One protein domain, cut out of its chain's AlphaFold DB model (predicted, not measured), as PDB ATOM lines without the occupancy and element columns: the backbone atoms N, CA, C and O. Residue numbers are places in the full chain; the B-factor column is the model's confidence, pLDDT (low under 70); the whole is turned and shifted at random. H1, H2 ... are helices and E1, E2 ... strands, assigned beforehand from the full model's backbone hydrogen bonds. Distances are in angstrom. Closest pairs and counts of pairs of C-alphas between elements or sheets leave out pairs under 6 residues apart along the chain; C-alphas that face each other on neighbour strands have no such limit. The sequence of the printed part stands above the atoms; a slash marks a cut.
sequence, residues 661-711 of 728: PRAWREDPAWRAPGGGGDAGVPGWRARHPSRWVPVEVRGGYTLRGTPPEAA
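Overview. This is residues 661 to 711 of the 728 residues of an uncharacterized protein of Auxenochlorella protothecoides (UniProt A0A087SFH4). A long, thin shape has a narrow, twisted three-stranded sheet at one end and a long winding loop, residues 672 to 691, at the other, with the short helix H1 between them. The long strand E2 is the middle of the sheet, E1 pairing with one part of it and E3 folding back along the other as a hairpin, while the short helix H2 ends the printed part off to one side. The printed part has 51 residues with two named helices and three named strands, in the order E1, H1, E2, E3, H2; the sheet order is E1, E2, E3, antiparallel throughout. The class is mixed, helices and strands, with under half of the residues in named elements. The whole is loose, with a radius of gyration of the C-alphas of 12.3 A, and elongated, spanning 40 by 22 by 12 A.

Arrangement. The inner strand of the sheet is E2, residues 692 to 698. Its pairing is staggered: residues 692 to 694 pair with the edge strand E1, residues 664 to 666, and residues 695 to 698 with the edge strand E3, residues 701 to 704. E1 and E2 are antiparallel at 126 degrees, with N 665 and O 693 within hydrogen-bond range at 3.0 A, as are N 693 and O 665 at 3.0 A. E2 and E3 form a hairpin, antiparallel at 138 degrees, with N 703 and O 696 within hydrogen-bond range at 2.8 A, and N 698 and O 701 at 2.9 A. E1 and E3 are apart. The sheet is only just strongly twisted, its C-alphas lying up to 4.2 A off the best plane. H1, residues 668 to 671, only grazes the sheet, with its residues 668 to 670. H2, residues 708 to 711, is not on the sheet; the closest C-alphas of E2 and H2 are those of Pro 694 and Pro 708, 8.0 A apart. H2 is apart from E1 and from H1. Both helices are too short for an O i to N i+4 pair; in each, the one O i to N i+3 pair is within range.

Along the chain. E2 measures 18.9 A from C-alpha 692 at (47.946, 45.595, 153.766) to C-alpha 698 at (64.200, 53.717, 148.564). E3 measures 10.0 A and E1 7.0 A. E1 begins at C-alpha 664 at (53.305, 48.137, 154.757). H1 measures 5.9 A and H2 5.1 A, H2 ending at C-alpha 711 at (58.898, 34.855, 148.271).

Size, cuts and confidence. The two C-alphas farthest apart are those of Gly 680 and Gly 699, 39.7 A. The link from H1 to E2, 20 residues, is long; those from E1 to H1, E2 to E3 and E3 to H2 are tight. The printed part has no cut. The mean pLDDT of the printed part is 87.0, and no printed residue is under 70.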
ATOM      1  N   PRO A 661      58.559  41.308 155.283       88.25
ATOM      2  CA  PRO A 661      58.397  42.722 154.955       88.25
ATOM      3  C   PRO A 661      58.281  43.587 156.213       88.25
ATOM      4  O   PRO A 661      57.478  43.322 157.108       88.25
ATOM      5  N   ARG A 662      59.077  44.661 156.267       87.12
ATOM      6  CA  ARG A 662      59.145  45.572 157.424       87.12
ATOM      7  C   ARG A 662      58.280  46.825 157.290       87.12
ATOM      8  O   ARG A 662      58.055  47.507 158.283       87.12
ATOM      9  N   ALA A 663      57.806  47.135 156.084       89.00
ATOM     10  CA  ALA A 663      56.977  48.299 155.805       89.00
ATOM     11  C   ALA A 663      55.761  47.895 154.968       89.00
ATOM     12  O   ALA A 663      55.856  47.066 154.061       89.00
ATOM     13  N   TRP A 664      54.617  48.497 155.287       88.50
ATOM     14  CA  TRP A 664      53.305  48.137 154.757       88.50
ATOM     15  C   TRP A 664      52.504  49.403 154.439       88.50
ATOM     16  O   TRP A 664      52.641  50.412 155.129       88.50
ATOM     17  N   ARG A 665      51.643  49.348 153.418       90.38
ATOM     18  CA  ARG A 665      50.616  50.373 153.158       90.38
ATOM     19  C   ARG A 665      49.261  49.727 152.905       90.38
ATOM     20  O   ARG A 665      49.205  48.549 152.556       90.38
ATOM     21  N   GLU A 666      48.192  50.500 153.071       89.94
ATOM     22  CA  GLU A 666      46.848  50.041 152.720       89.94
ATOM     23  C   GLU A 666      46.785  49.749 151.211       89.94
ATOM     24  O   GLU A 666      47.262  50.554 150.406       89.94
ATOM     25  N   ASP A 667      46.245  48.592 150.825       89.69
ATOM     26  CA  ASP A 667      46.034  48.238 149.421       89.69
ATOM     27  C   ASP A 667      44.821  49.016 148.876       89.69
ATOM     28  O   ASP A 667      43.708  48.824 149.374       89.69
ATOM     29  N   PRO A 668      44.972  49.865 147.840       89.88
ATOM     30  CA  PRO A 668      43.830  50.524 147.210       89.88
ATOM     31  C   PRO A 668      42.772  49.534 146.700       89.88
ATOM     32  O   PRO A 668      41.583  49.852 146.707       89.88
ATOM     33  N   ALA A 669      43.178  48.320 146.306       91.00
ATOM     34  CA  ALA A 669      42.270  47.279 145.830       91.00
ATOM     35  C   ALA A 669      41.415  46.653 146.948       91.00
ATOM     36  O   ALA A 669      40.360  46.088 146.665       91.00
ATOM     37  N   TRP A 670      41.803  46.801 148.223       90.94
ATOM     38  CA  TRP A 670      41.013  46.326 149.365       90.94
ATOM     39  C   TRP A 670      39.679  47.078 149.514       90.94
ATOM     40  O   TRP A 670      38.689  46.491 149.946       90.94
ATOM     41  N   ARG A 671      39.634  48.360 149.114       89.81
ATOM     42  CA  ARG A 671      38.417  49.200 149.119       89.81
ATOM     43  C   ARG A 671      37.596  49.115 147.830       89.81
ATOM     44  O   ARG A 671      36.539  49.735 147.753       89.81
ATOM     45  N   ALA A 672      38.087  48.416 146.807       90.81
ATOM     46  CA  ALA A 672      37.354  48.243 145.557       90.81
ATOM     47  C   ALA A 672      36.163  47.276 145.747       90.81
ATOM     48  O   ALA A 672      36.200  46.448 146.659       90.81
ATOM     49  N   PRO A 673      35.127  47.320 144.886       90.44
ATOM     50  CA  PRO A 673      34.014  46.369 144.939       90.44
ATOM     51  C   PRO A 673      34.482  44.902 144.877       90.44
ATOM     52  O   PRO A 673      35.164  44.481 143.935       90.44
ATOM     53  N   GLY A 674      34.115  44.109 145.885       87.00
ATOM     54  CA  GLY A 674      34.606  42.742 146.092       87.00
ATOM     55  C   GLY A 674      36.035  42.614 146.653       87.00
ATOM     56  O   GLY A 674      36.609  41.520 146.601       87.00
ATOM     57  N   GLY A 675      36.623  43.701 147.155       89.31
ATOM     58  CA  GLY A 675      37.799  43.702 148.034       89.31
ATOM     59  C   GLY A 675      37.420  43.441 149.500       89.31
ATOM     60  O   GLY A 675      36.245  43.420 149.851       89.31
ATOM     61  N   GLY A 676      38.404  43.212 150.372       86.44
ATOM     62  CA  GLY A 676      38.168  42.815 151.769       86.44
ATOM     63  C   GLY A 676      37.541  43.893 152.662       86.44
ATOM     64  O   GLY A 676      37.172  43.595 153.795       86.44
ATOM     65  N   GLY A 677      37.439  45.136 152.180       85.81
ATOM     66  CA  GLY A 677      36.721  46.235 152.831       85.81
ATOM     67  C   GLY A 677      35.262  46.383 152.384       85.81
ATOM     68  O   GLY A 677      34.566  47.257 152.900       85.81
ATOM     69  N   ASP A 678      34.799  45.567 151.435       86.00
ATOM     70  CA  ASP A 678      33.411  45.536 150.973       86.00
ATOM     71  C   ASP A 678      32.534  44.771 151.977       86.00
ATOM     72  O   ASP A 678      32.646  43.555 152.130       86.00
ATOM     73  N   ALA A 679      31.632  45.479 152.663       78.75
ATOM     74  CA  ALA A 679      30.757  44.890 153.678       78.75
ATOM     75  C   ALA A 679      29.787  43.822 153.129       78.75
ATOM     76  O   ALA A 679      29.229  43.054 153.915       78.75
ATOM     77  N   GLY A 680      29.576  43.763 151.807       80.44
ATOM     78  CA  GLY A 680      28.768  42.734 151.151       80.44
ATOM     79  C   GLY A 680      29.499  41.409 150.912       80.44
ATOM     80  O   GLY A 680      28.851  40.423 150.555       80.44
ATOM     81  N   VAL A 681      30.823  41.352 151.101       83.06
ATOM     82  CA  VAL A 681      31.644  40.170 150.800       83.06
ATOM     83  C   VAL A 681      32.395  39.707 152.056       83.06
ATOM     84  O   VAL A 681      33.184  40.468 152.611       83.06
ATOM     85  N   PRO A 682      32.215  38.451 152.518       81.31
ATOM     86  CA  PRO A 682      33.024  37.907 153.605       81.31
ATOM     87  C   PRO A 682      34.514  37.995 153.263       81.31
ATOM     88  O   PRO A 682      34.905  37.618 152.160       81.31
ATOM     89  N   GLY A 683      35.358  38.435 154.204       80.50
ATOM     90  CA  GLY A 683      36.772  38.730 153.927       80.50
ATOM     91  C   GLY A 683      37.551  37.581 153.271       80.50
ATOM     92  O   GLY A 683      38.420  37.828 152.448       80.50
ATOM     93  N   TRP A 684      37.195  36.325 153.554       84.38
ATOM     94  CA  TRP A 684      37.800  35.128 152.952       84.38
ATOM     95  C   TRP A 684      37.325  34.806 151.519       84.38
ATOM     96  O   TRP A 684      37.945  33.984 150.850       84.38
ATOM     97  N   ARG A 685      36.252  35.447 151.028       88.19
ATOM     98  CA  ARG A 685      35.790  35.406 149.622       88.19
ATOM     99  C   ARG A 685      36.248  36.610 148.797       88.19
ATOM    100  O   ARG A 685      36.044  36.626 147.584       88.19
ATOM    101  N   ALA A 686      36.821  37.632 149.430       88.62
ATOM    102  CA  ALA A 686      37.254  38.838 148.742       88.62
ATOM    103  C   ALA A 686      38.421  38.561 147.781       88.62
ATOM    104  O   ALA A 686      39.327  37.789 148.089       88.62
ATOM    105  N   ARG A 687      38.445  39.252 146.633       89.06
ATOM    106  CA  ARG A 687      39.552  39.156 145.656       89.06
ATOM    107  C   ARG A 687      40.857  39.760 146.177       89.06
ATOM    108  O   ARG A 687      41.936  39.325 145.792       89.06
ATOM    109  N   HIS A 688      40.737  40.742 147.066       88.69
ATOM    110  CA  HIS A 688      41.844  41.401 147.755       88.69
ATOM    111  C   HIS A 688      41.549  41.371 149.261       88.69
ATOM    112  O   HIS A 688      41.041  42.359 149.791       88.69
ATOM    113  N   PRO A 689      41.754  40.220 149.934       85.69
ATOM    114  CA  PRO A 689      41.337  40.033 151.321       85.69
ATOM    115  C   PRO A 689      42.180  40.887 152.274       85.69
ATOM    116  O   PRO A 689      41.618  41.610 153.097       85.69
ATOM    117  N   SER A 690      43.509  40.873 152.091       86.56
ATOM    118  CA  SER A 690      44.447  41.672 152.882       86.56
ATOM    119  C   SER A 690      44.230  43.164 152.680       86.56
ATOM    120  O   SER A 690      44.298  43.672 151.562       86.56
ATOM    121  N   ARG A 691      44.067  43.884 153.793       87.00
ATOM    122  CA  ARG A 691      44.118  45.348 153.818       87.00
ATOM    123  C   ARG A 691      45.511  45.900 153.538       87.00
ATOM    124  O   ARG A 691      45.621  47.049 153.125       87.00
ATOM    125  N   TRP A 692      46.563  45.124 153.788       88.50
ATOM    126  CA  TRP A 692      47.946  45.595 153.766       88.50
ATOM    127  C   TRP A 692      48.766  44.890 152.689       88.50
ATOM    128  O   TRP A 692      48.752  43.663 152.580       88.50
ATOM    129  N   VAL A 693      49.540  45.676 151.941       89.88
ATOM    130  CA  VAL A 693      50.548  45.197 150.984       89.88
ATOM    131  C   VAL A 693      51.934  45.717 151.362       89.88
ATOM    132  O   VAL A 693      52.046  46.843 151.867       89.88
ATOM    133  N   PRO A 694      53.000  44.932 151.127       91.69
ATOM    134  CA  PRO A 694      54.354  45.334 151.475       91.69
ATOM    135  C   PRO A 694      54.843  46.476 150.583       91.69
ATOM    136  O   PRO A 694      54.481  46.595 149.406       91.69
ATOM    137  N   VAL A 695      55.719  47.303 151.143       92.25
ATOM    138  CA  VAL A 695      56.390  48.391 150.428       92.25
ATOM    139  C   VAL A 695      57.881  48.411 150.715       92.25
ATOM    140  O   VAL A 695      58.332  48.025 151.791       92.25
ATOM    141  N   GLU A 696      58.643  48.912 149.751       88.75
ATOM    142  CA  GLU A 696      60.054  49.237 149.922       88.75
ATOM    143  C   GLU A 696      60.236  50.752 149.903       88.75
ATOM    144  O   GLU A 696      59.758  51.431 148.994       88.75
ATOM    145  N   VAL A 697      60.957  51.280 150.891       85.06
ATOM    146  CA  VAL A 697      61.339  52.695 150.932       85.06
ATOM    147  C   VAL A 697      62.753  52.823 150.374       85.06
ATOM    148  O   VAL A 697      63.708  52.345 150.983       85.06
ATOM    149  N   ARG A 698      62.902  53.467 149.212       83.62
ATOM    150  CA  ARG A 698      64.200  53.717 148.564       83.62
ATOM    151  C   ARG A 698      64.333  55.204 148.239       83.62
ATOM    152  O   ARG A 698      63.525  55.745 147.493       83.62
ATOM    153  N   GLY A 699      65.333  55.875 148.817       81.06
ATOM    154  CA  GLY A 699      65.614  57.294 148.540       81.06
ATOM    155  C   GLY A 699      64.451  58.254 148.838       81.06
ATOM    156  O   GLY A 699      64.296  59.244 148.137       81.06
ATOM    157  N   GLY A 700      63.601  57.936 149.821       83.62
ATOM    158  CA  GLY A 700      62.393  58.709 150.148       83.62
ATOM    159  C   GLY A 700      61.133  58.321 149.359       83.62
ATOM    160  O   GLY A 700      60.042  58.750 149.725       83.62
ATOM    161  N   TYR A 701      61.242  57.471 148.333       83.56
ATOM    162  CA  TYR A 701      60.100  56.968 147.565       83.56
ATOM    163  C   TYR A 701      59.595  55.625 148.108       83.56
ATOM    164  O   TYR A 701      60.385  54.727 148.399       83.56
ATOM    165  N   THR A 702      58.270  55.469 148.179       85.69
ATOM    166  CA  THR A 702      57.595  54.243 148.641       85.69
ATOM    167  C   THR A 702      57.111  53.410 147.453       85.69
ATOM    168  O   THR A 702      56.027  53.633 146.901       85.69
ATOM    169  N   LEU A 703      57.916  52.425 147.063       86.75
ATOM    170  CA  LEU A 703      57.633  51.485 145.978       86.75
ATOM    171  C   LEU A 703      56.828  50.281 146.490       86.75
ATOM    172  O   LEU A 703      56.838  49.976 147.681       86.75
ATOM    173  N   ARG A 704      56.122  49.574 145.598       84.75
ATOM    174  CA  ARG A 704      55.482  48.294 145.951       84.75
ATOM    175  C   ARG A 704      56.582  47.252 146.168       84.75
ATOM    176  O   ARG A 704      57.400  47.061 145.277       84.75
ATOM    177  N   GLY A 705      56.598  46.615 147.336       85.69
ATOM    178  CA  GLY A 705      57.535  45.534 147.638       85.69
ATOM    179  C   GLY A 705      57.067  44.202 147.054       85.69
ATOM    180  O   GLY A 705      55.912  44.063 146.641       85.69
ATOM    181  N   THR A 706      57.955  43.209 147.052       86.31
ATOM    182  CA  THR A 706      57.609  41.826 146.696       86.31
ATOM    183  C   THR A 706      56.564  41.275 147.681       86.31
ATOM    184  O   THR A 706      56.814  41.309 148.889       86.31
ATOM    185  N   PRO A 707      55.404  40.770 147.213       85.56
ATOM    186  CA  PRO A 707      54.423  40.099 148.072       85.56
ATOM    187  C   PRO A 707      55.045  38.877 148.773       85.56
ATOM    188  O   PRO A 707      55.784  38.144 148.108       85.56
ATOM    189  N   PRO A 708      54.769  38.610 150.070       85.25
ATOM    190  CA  PRO A 708      55.296  37.429 150.765       85.25
ATOM    191  C   PRO A 708      55.020  36.125 150.018       85.25
ATOM    192  O   PRO A 708      55.869  35.243 149.975       85.25
ATOM    193  N   GLU A 709      53.858  36.031 149.375       86.31
ATOM    194  CA  GLU A 709      53.389  34.873 148.618       86.31
ATOM    195  C   GLU A 709      54.311  34.525 147.441       86.31
ATOM    196  O   GLU A 709      54.442  33.357 147.095       86.31
ATOM    197  N   ALA A 710      54.986  35.523 146.859       88.75
ATOM    198  CA  ALA A 710      55.965  35.339 145.787       88.75
ATOM    199  C   ALA A 710      57.381  35.005 146.301       88.75
ATOM    200  O   ALA A 710      58.247  34.637 145.509       88.75
ATOM    201  N   ALA A 711      57.626  35.152 147.607       90.44
ATOM    202  CA  ALA A 711      58.898  34.855 148.271       90.44
ATOM    203  C   ALA A 711      58.851  33.584 149.147       90.44
ATOM    204  O   ALA A 711      59.898  33.117 149.601       90.44
TER     205      ALA A 711